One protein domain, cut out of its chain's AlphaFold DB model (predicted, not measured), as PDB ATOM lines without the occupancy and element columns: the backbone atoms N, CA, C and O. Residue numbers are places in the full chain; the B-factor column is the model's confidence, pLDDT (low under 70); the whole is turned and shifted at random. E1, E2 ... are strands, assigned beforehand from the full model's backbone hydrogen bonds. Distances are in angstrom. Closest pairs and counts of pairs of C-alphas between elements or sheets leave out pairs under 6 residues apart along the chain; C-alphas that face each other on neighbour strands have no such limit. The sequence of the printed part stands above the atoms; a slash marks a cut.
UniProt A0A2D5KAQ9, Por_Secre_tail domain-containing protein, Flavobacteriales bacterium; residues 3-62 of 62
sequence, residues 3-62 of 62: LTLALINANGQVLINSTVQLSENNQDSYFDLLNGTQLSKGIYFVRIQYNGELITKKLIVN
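Overview. This is residues 3 to 62 of the 62 residues of the protein "Por_Secre_tail domain-containing protein" of Flavobacteriales bacterium (UniProt A0A2D5KAQ9). The model is one twisted sheet of four strands, made of two hairpins side by side, E1 with E2 and E3 with E4, and a long link without named elements that loops over one face of the sheet. That link, residues 22 to 41, runs from the last residue of E2 to the first residue of E3, and its residues 23 to 30 stick out from the body. The printed part has 60 residues with four named strands, E1, E2, E3 and E4 along the chain, and no named helix; the sheet's order is E2, E1, E3, E4, all antiparallel, and the class is all strand. The whole is only just compact, close to loose, with a radius of gyration of the C-alphas of 12.3 A, and it spans 36 by 24 by 15 A.

Arrangement. E1, residues 3 to 9, is an inner strand of the sheet. E2, residues 14 to 21, is its antiparallel neighbour at 169 degrees, and the two form a hairpin; the C-alphas of Ser 18 and Leu 5 face each other at 5.2 A, and N 5 and O 18 are within hydrogen-bond range at 2.8 A. On the other side of E1 is E3, residues 42 to 50, antiparallel to it at 162 degrees; the C-alphas of Ala 6 and Arg 47 face each other at 5.0 A, and N 6 and O 47 are 2.9 A apart, N 47 and O 6 2.8 A. E4, residues 53 to 61, forms a hairpin with E3, antiparallel at 159 degrees; the C-alphas of Val 46 and Lys 57 face each other at 5.1 A, and N 46 and O 57 are within hydrogen-bond range at 2.8 A. E2 and E4 are the edge strands and are apart; E2 and E3 are apart too. From edge to edge the strands' lines turn by 48 degrees, and the sheet's C-alphas lie up to 5.9 A off its best plane.

Along the chain. E1 begins with C-alpha 3 at (-28.054, -28.719, -52.283) and is 20.0 A long from first to last C-alpha. E2 measures 20.3 A and ends with C-alpha 21 at (-31.229, -26.766, -57.449). E3 measures 26.2 A. E4 measures 25.7 A and ends with C-alpha 61 at (-37.854, -30.410, -30.472).

Size, cuts and confidence. The two C-alphas farthest apart, those of Glu 24 and Lys 41, are 36.4 A from each other. Without residues 23 to 30, which stand free, the body has 52 residues and spans 32 by 21 by 16 A. The links E1 to E2 and E3 to E4 are tight, and the link E2 to E3, of 20 residues, is long. The printed part has no cut and ends at Asn 62, the chain's last residue. The mean pLDDT of the printed part is 91.4, and no printed residue is under 70.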
ATOM      1  N   LEU A   3     -27.964 -28.681 -53.738       91.75
ATOM      2  CA  LEU A   3     -28.054 -28.719 -52.283       91.75
ATOM      3  C   LEU A   3     -28.940 -29.893 -51.869       91.75
ATOM      4  O   LEU A   3     -30.135 -29.902 -52.163       91.75
ATOM      5  N   THR A   4     -28.383 -30.852 -51.140       94.25
ATOM      6  CA  THR A   4     -29.158 -31.937 -50.535       94.25
ATOM      7  C   THR A   4     -29.422 -31.621 -49.068       94.25
ATOM      8  O   THR A   4     -28.507 -31.301 -48.309       94.25
ATOM      9  N   LEU A   5     -30.682 -31.730 -48.659       94.88
ATOM     10  CA  LEU A   5     -31.149 -31.534 -47.293       94.88
ATOM     11  C   LEU A   5     -31.763 -32.832 -46.785       94.88
ATOM     12  O   LEU A   5     -32.668 -33.379 -47.413       94.88
ATOM     13  N   ALA A   6     -31.324 -33.301 -45.622       94.81
ATOM     14  CA  ALA A   6     -31.924 -34.460 -44.982       94.81
ATOM     15  C   ALA A   6     -32.256 -34.198 -43.516       94.81
ATOM     16  O   ALA A   6     -31.478 -33.579 -42.789       94.81
ATOM     17  N   LEU A   7     -33.398 -34.722 -43.076       96.12
ATOM     18  CA  LEU A   7     -33.772 -34.790 -41.669       96.12
ATOM     19  C   LEU A   7     -33.664 -36.235 -41.202       96.12
ATOM     20  O   LEU A   7     -34.258 -37.133 -41.795       96.12
ATOM     21  N   ILE A   8     -32.925 -36.452 -40.122       97.00
ATOM     22  CA  ILE A   8     -32.627 -37.778 -39.586       97.00
ATOM     23  C   ILE A   8     -33.058 -37.804 -38.124       97.00
ATOM     24  O   ILE A   8     -32.739 -36.882 -37.374       97.00
ATOM     25  N   ASN A   9     -33.789 -38.829 -37.700       95.88
ATOM     26  CA  ASN A   9     -34.139 -38.979 -36.285       95.88
ATOM     27  C   ASN A   9     -32.964 -39.537 -35.462       95.88
ATOM     28  O   ASN A   9     -31.948 -39.976 -36.002       95.88
ATOM     29  N   ALA A  10     -33.104 -39.548 -34.135       96.31
ATOM     30  CA  ALA A  10     -32.075 -40.056 -33.224       96.31
ATOM     31  C   ALA A  10     -31.659 -41.521 -33.475       96.31
ATOM     32  O   ALA A  10     -30.546 -41.899 -33.120       96.31
ATOM     33  N   ASN A  11     -32.517 -42.320 -34.116       96.62
ATOM     34  CA  ASN A  11     -32.236 -43.716 -34.458       96.62
ATOM     35  C   ASN A  11     -31.462 -43.862 -35.782       96.62
ATOM     36  O   ASN A  11     -31.200 -44.978 -36.219       96.62
ATOM     37  N   GLY A  12     -31.119 -42.754 -36.446       95.56
ATOM     38  CA  GLY A  12     -30.415 -42.757 -37.729       95.56
ATOM     39  C   GLY A  12     -31.322 -42.950 -38.948       95.56
ATOM     40  O   GLY A  12     -30.817 -43.040 -40.065       95.56
ATOM     41  N   GLN A  13     -32.644 -42.984 -38.772       96.25
ATOM     42  CA  GLN A  13     -33.585 -43.087 -39.885       96.25
ATOM     43  C   GLN A  13     -33.721 -41.734 -40.583       96.25
ATOM     44  O   GLN A  13     -34.041 -40.726 -39.947       96.25
ATOM     45  N   VAL A  14     -33.529 -41.728 -41.902       95.19
ATOM     46  CA  VAL A  14     -33.819 -40.574 -42.755       95.19
ATOM     47  C   VAL A  14     -35.334 -40.434 -42.876       95.19
ATOM     48  O   VAL A  14     -36.005 -41.318 -43.401       95.19
ATOM     49  N   LEU A  15     -35.865 -39.336 -42.354       93.38
ATOM     50  CA  LEU A  15     -37.285 -38.997 -42.422       93.38
ATOM     51  C   LEU A  15     -37.605 -38.177 -43.667       93.38
ATOM     52  O   LEU A  15     -38.669 -38.332 -44.255       93.38
ATOM     53  N   ILE A  16     -36.679 -37.300 -44.056       93.31
ATOM     54  CA  ILE A  16     -36.814 -36.415 -45.212       93.31
ATOM     55  C   ILE A  16     -35.480 -36.411 -45.942       93.31
ATOM     56  O   ILE A  16     -34.434 -36.334 -45.299       93.31
ATOM     57  N   ASN A  17     -35.528 -36.485 -47.269       94.12
ATOM     58  CA  ASN A  17     -34.383 -36.293 -48.148       94.12
ATOM     59  C   ASN A  17     -34.849 -35.486 -49.361       94.12
ATOM     60  O   ASN A  17     -35.649 -35.974 -50.157       94.12
ATOM     61  N   SER A  18     -34.400 -34.242 -49.457       92.19
ATOM     62  CA  SER A  18     -34.805 -33.300 -50.493       92.19
ATOM     63  C   SER A  18     -33.580 -32.759 -51.205       92.19
ATOM     64  O   SER A  18     -32.533 -32.550 -50.596       92.19
ATOM     65  N   THR A  19     -33.714 -32.531 -52.504       92.56
ATOM     66  CA  THR A  19     -32.660 -31.956 -53.332       92.56
ATOM     67  C   THR A  19     -33.179 -30.675 -53.951       92.56
ATOM     68  O   THR A  19     -34.255 -30.654 -54.547       92.56
ATOM     69  N   VAL A  20     -32.407 -29.607 -53.803       89.62
ATOM     70  CA  VAL A  20     -32.729 -28.285 -54.317       89.62
ATOM     71  C   VAL A  20     -31.664 -27.877 -55.321       89.62
ATOM     72  O   VAL A  20     -30.464 -27.961 -55.052       89.62
ATOM     73  N   GLN A  21     -32.111 -27.394 -56.476       90.00
ATOM     74  CA  GLN A  21     -31.229 -26.766 -57.449       90.00
ATOM     75  C   GLN A  21     -31.027 -25.296 -57.071       90.00
ATOM     76  O   GLN A  21     -31.971 -24.510 -57.050       90.00
ATOM     77  N   LEU A  22     -29.784 -24.944 -56.761       87.31
ATOM     78  CA  LEU A  22     -29.335 -23.588 -56.483       87.31
ATOM     79  C   LEU A  22     -28.789 -22.924 -57.749       87.31
ATOM     80  O   LEU A  22     -28.053 -23.528 -58.540       87.31
ATOM     81  N   SER A  23     -29.101 -21.644 -57.877       85.69
ATOM     82  CA  SER A  23     -28.537 -20.689 -58.824       85.69
ATOM     83  C   SER A  23     -27.698 -19.642 -58.084       85.69
ATOM     84  O   SER A  23     -27.747 -19.542 -56.858       85.69
ATOM     85  N   GLU A  24     -26.942 -18.833 -58.823       80.75
ATOM     86  CA  GLU A  24     -26.081 -17.773 -58.270       80.75
ATOM     87  C   GLU A  24     -26.857 -16.717 -57.455       80.75
ATOM     88  O   GLU A  24     -26.288 -16.055 -56.591       80.75
ATOM     89  N   ASN A  25     -28.175 -16.619 -57.662       80.94
ATOM     90  CA  ASN A  25     -29.056 -15.682 -56.968       80.94
ATOM     91  C   ASN A  25     -29.607 -16.215 -55.633       80.94
ATOM     92  O   ASN A  25     -30.340 -15.503 -54.955       80.94
ATOM     93  N   ASN A  26     -29.293 -17.454 -55.236       81.44
ATOM     94  CA  ASN A  26     -29.855 -18.081 -54.033       81.44
ATOM     95  C   ASN A  26     -29.151 -17.706 -52.714       81.44
ATOM     96  O   ASN A  26     -29.242 -18.456 -51.739       81.44
ATOM     97  N   GLN A  27     -28.484 -16.551 -52.643       77.25
ATOM     98  CA  GLN A  27     -27.979 -16.035 -51.365       77.25
ATOM     99  C   GLN A  27     -29.152 -15.809 -50.394       77.25
ATOM    100  O   GLN A  27     -30.222 -15.367 -50.807       77.25
ATOM    101  N   ASP A  28     -28.977 -16.201 -49.130       78.31
ATOM    102  CA  ASP A  28     -29.985 -16.104 -48.060       78.31
ATOM    103  C   ASP A  28     -31.343 -16.788 -48.344       78.31
ATOM    104  O   ASP A  28     -32.380 -16.410 -47.795       78.31
ATOM    105  N   SER A  29     -31.364 -17.831 -49.183       82.75
ATOM    106  CA  SER A  29     -32.592 -18.594 -49.454       82.75
ATOM    107  C   SER A  29     -33.069 -19.397 -48.238       82.75
ATOM    108  O   SER A  29     -32.283 -20.041 -47.542       82.75
ATOM    109  N   TYR A  30     -34.387 -19.416 -48.031       84.56
ATOM    110  CA  TYR A  30     -35.051 -20.248 -47.029       84.56
ATOM    111  C   TYR A  30     -35.673 -21.490 -47.677       84.56
ATOM    112  O   TYR A  30     -36.359 -21.387 -48.695       84.56
ATOM    113  N   PHE A  31     -35.475 -22.652 -47.053       83.94
ATOM    114  CA  PHE A  31     -36.057 -23.922 -47.487       83.94
ATOM    115  C   PHE A  31     -36.896 -24.517 -46.363       83.94
ATOM    116  O   PHE A  31     -36.368 -24.862 -45.304       83.94
ATOM    117  N   ASP A  32     -38.198 -24.672 -46.603       85.62
ATOM    118  CA  ASP A  32     -39.058 -25.416 -45.688       85.62
ATOM    119  C   ASP A  32     -38.852 -26.920 -45.899       85.62
ATOM    120  O   ASP A  32     -39.398 -27.525 -46.822       85.62
ATOM    121  N   LEU A  33     -38.029 -27.519 -45.039       85.94
ATOM    122  CA  LEU A  33     -37.752 -28.952 -45.082       85.94
ATOM    123  C   LEU A  33     -38.942 -29.792 -44.602       85.94
ATOM    124  O   LEU A  33     -39.053 -30.949 -44.993       85.94
ATOM    125  N   LEU A  34     -39.807 -29.245 -43.744       86.12
ATOM    126  CA  LEU A  34     -40.885 -29.999 -43.102       86.12
ATOM    127  C   LEU A  34     -42.192 -29.936 -43.896       86.12
ATOM    128  O   LEU A  34     -43.030 -30.825 -43.735       86.12
ATOM    129  N   ASN A  35     -42.366 -28.918 -44.742       82.38
ATOM    130  CA  ASN A  35     -43.554 -28.695 -45.569       82.38
ATOM    131  C   ASN A  35     -44.864 -28.871 -44.773       82.38
ATOM    132  O   ASN A  35     -45.751 -29.638 -45.147       82.38
ATOM    133  N   GLY A  36     -44.941 -28.240 -43.598       80.06
ATOM    134  CA  GLY A  36     -46.097 -28.334 -42.696       80.06
ATOM    135  C   GLY A  36     -46.173 -29.593 -41.816       80.06
ATOM    136  O   GLY A  36     -47.084 -29.703 -40.996       80.06
ATOM    137  N   THR A  37     -45.221 -30.524 -41.922       84.50
ATOM    138  CA  THR A  37     -45.152 -31.707 -41.048       84.50
ATOM    139  C   THR A  37     -44.695 -31.320 -39.642       84.50
ATOM    140  O   THR A  37     -43.643 -30.706 -39.463       84.50
ATOM    141  N   GLN A  38     -45.449 -31.726 -38.619       89.38
ATOM    142  CA  GLN A  38     -45.031 -31.564 -37.227       89.38
ATOM    143  C   GLN A  38     -44.081 -32.686 -36.806       89.38
ATOM    144  O   GLN A  38     -44.356 -33.867 -37.018       89.38
ATOM    145  N   LEU A  39     -42.978 -32.313 -36.161       91.50
ATOM    146  CA  LEU A  39     -42.080 -33.268 -35.521       91.50
ATOM    147  C   LEU A  39     -42.567 -33.571 -34.108       91.50
ATOM    148  O   LEU A  39     -42.931 -32.668 -33.354       91.50
ATOM    149  N   SER A  40     -42.527 -34.845 -33.728       93.75
ATOM    150  CA  SER A  40     -42.685 -35.221 -32.328       93.75
ATOM    151  C   SER A  40     -41.498 -34.713 -31.507       93.75
ATOM    152  O   SER A  40     -40.399 -34.511 -32.036       93.75
ATOM    153  N   LYS A  41     -41.713 -34.535 -30.198       96.25
ATOM    154  CA  LYS A  41     -40.649 -34.169 -29.257       96.25
ATOM    155  C   LYS A  41     -39.498 -35.164 -29.350       96.25
ATOM    156  O   LYS A  41     -39.721 -36.375 -29.348       96.25
ATOM    157  N   GLY A  42     -38.272 -34.660 -29.410       96.50
ATOM    158  CA  GLY A  42     -37.097 -35.507 -29.557       96.50
ATOM    159  C   GLY A  42     -35.895 -34.808 -30.175       96.50
ATOM    160  O   GLY A  42     -35.854 -33.590 -30.341       96.50
ATOM    161  N   ILE A  43     -34.887 -35.619 -30.497       97.75
ATOM    162  CA  ILE A  43     -33.644 -35.179 -31.127       97.75
ATOM    163  C   ILE A  43     -33.654 -35.596 -32.593       97.75
ATOM    164  O   ILE A  43     -33.910 -36.756 -32.924       97.75
ATOM    165  N   TYR A  44     -33.296 -34.647 -33.447       97.69
ATOM    166  CA  TYR A  44     -33.122 -34.834 -34.875       97.69
ATOM    167  C   TYR A  44     -31.779 -34.261 -35.319       97.69
ATOM    168  O   TYR A  44     -31.138 -33.474 -34.617       97.69
ATOM    169  N   PHE A  45     -31.364 -34.642 -36.516       97.50
ATOM    170  CA  PHE A  45     -30.181 -34.130 -37.180       97.50
ATOM    171  C   PHE A  45     -30.573 -33.623 -38.559       97.50
ATOM    172  O   PHE A  45     -31.153 -34.360 -39.355       97.50
ATOM    173  N   VAL A  46     -30.240 -32.368 -38.836       96.44
ATOM    174  CA  VAL A  46     -30.332 -31.782 -40.170       96.44
ATOM    175  C   VAL A  46     -28.975 -31.958 -40.834       96.44
ATOM    176  O   VAL A  46     -27.965 -31.478 -40.314       96.44
ATOM    177  N   ARG A  47     -28.942 -32.665 -41.961       96.25
ATOM    178  CA  ARG A  47     -27.773 -32.752 -42.834       96.25
ATOM    179  C   ARG A  47     -27.971 -31.852 -44.038       96.25
ATOM    180  O   ARG A  47     -29.031 -31.871 -44.654       96.25
ATOM    181  N   ILE A  48     -26.934 -31.092 -44.351       95.19
ATOM    182  CA  ILE A  48     -26.858 -30.198 -45.497       95.19
ATOM    183  C   ILE A  48     -25.616 -30.614 -46.271       95.19
ATOM    184  O   ILE A  48     -24.520 -30.595 -45.713       95.19
ATOM    185  N   GLN A  49     -25.786 -31.013 -47.525       95.44
ATOM    186  CA  GLN A  49     -24.686 -31.350 -48.414       95.44
ATOM    187  C   GLN A  49     -24.688 -30.404 -49.609       95.44
ATOM    188  O   GLN A  49     -25.695 -30.280 -50.301       95.44
ATOM    189  N   TYR A  50     -23.562 -29.734 -49.837       92.06
ATOM    190  CA  TYR A  50     -23.398 -28.751 -50.904       92.06
ATOM    191  C   TYR A  50     -21.957 -28.760 -51.403       92.06
ATOM    192  O   TYR A  50     -21.033 -28.681 -50.601       92.06
ATOM    193  N   ASN A  51     -21.753 -28.873 -52.719       88.69
ATOM    194  CA  ASN A  51     -20.423 -28.866 -53.350       88.69
ATOM    195  C   ASN A  51     -19.389 -29.804 -52.681       88.69
ATOM    196  O   ASN A  51     -18.207 -29.484 -52.589       88.69
ATOM    197  N   GLY A  52     -19.832 -30.974 -52.207       88.38
ATOM    198  CA  GLY A  52     -18.976 -31.961 -51.534       88.38
ATOM    199  C   GLY A  52     -18.727 -31.701 -50.043       88.38
ATOM    200  O   GLY A  52     -18.199 -32.579 -49.363       88.38
ATOM    201  N   GLU A  53     -19.150 -30.556 -49.509       94.19
ATOM    202  CA  GLU A  53     -19.138 -30.279 -48.075       94.19
ATOM    203  C   GLU A  53     -20.387 -30.867 -47.408       94.19
ATOM    204  O   GLU A  53     -21.492 -30.782 -47.949       94.19
ATOM    205  N   LEU A  54     -20.213 -31.465 -46.225       95.81
ATOM    206  CA  LEU A  54     -21.296 -32.011 -45.411       95.81
ATOM    207  C   LEU A  54     -21.344 -31.306 -44.056       95.81
ATOM    208  O   LEU A  54     -20.454 -31.466 -43.220       95.81
ATOM    209  N   ILE A  55     -22.444 -30.609 -43.799       96.19
ATOM    210  CA  ILE A  55     -22.742 -29.983 -42.513       96.19
ATOM    211  C   ILE A  55     -23.833 -30.798 -41.824       96.19
ATOM    212  O   ILE A  55     -24.870 -31.100 -42.406       96.19
ATOM    213  N   THR A  56     -23.620 -31.139 -40.552       96.62
ATOM    214  CA  THR A  56     -24.644 -31.765 -39.703       96.62
ATOM    215  C   THR A  56     -24.945 -30.863 -38.511       96.62
ATOM    216  O   THR A  56     -24.032 -30.435 -37.804       96.62
ATOM    217  N   LYS A  57     -26.226 -30.580 -38.262       97.00
ATOM    218  CA  LYS A  57     -26.701 -29.796 -37.115       97.00
ATOM    219  C   LYS A  57     -27.713 -30.593 -36.303       97.00
ATOM    220  O   LYS A  57     -28.604 -31.223 -36.860       97.00
ATOM    221  N   LYS A  58     -27.580 -30.553 -34.978       97.12
ATOM    222  CA  LYS A  58     -28.546 -31.146 -34.048       97.12
ATOM    223  C   LYS A  58     -29.736 -30.200 -33.877       97.12
ATOM    224  O   LYS A  58     -29.540 -29.022 -33.594       97.12
ATOM    225  N   LEU A  59     -30.941 -30.740 -33.988       95.19
ATOM    226  CA  LEU A  59     -32.209 -30.078 -33.702       95.19
ATOM    227  C   LEU A  59     -32.856 -30.770 -32.496       95.19
ATOM    228  O   LEU A  59     -32.951 -31.996 -32.459       95.19
ATOM    229  N   ILE A  60     -33.284 -29.993 -31.502       96.44
ATOM    230  CA  ILE A  60     -34.021 -30.491 -30.334       96.44
ATOM    231  C   ILE A  60     -35.428 -29.904 -30.403       96.44
ATOM    232  O   ILE A  60     -35.581 -28.685 -30.416       96.44
ATOM    233  N   VAL A  61     -36.433 -30.774 -30.464       95.38
ATOM    234  CA  VAL A  61     -37.854 -30.410 -30.472       95.38
ATOM    235  C   VAL A  61     -38.412 -30.683 -29.077       95.38
ATOM    236  O   VAL A  61     -38.371 -31.828 -28.620       95.38
ATOM    237  N   ASN A  62     -38.891 -29.631 -28.408       91.19
ATOM    238  CA  ASN A  62     -39.380 -29.659 -27.021       91.19
ATOM    239  C   ASN A  62     -40.903 -29.660 -26.913       91.19
ATOM    240  O   ASN A  62     -41.585 -29.207 -27.851       91.19
TER     241      ASN A  62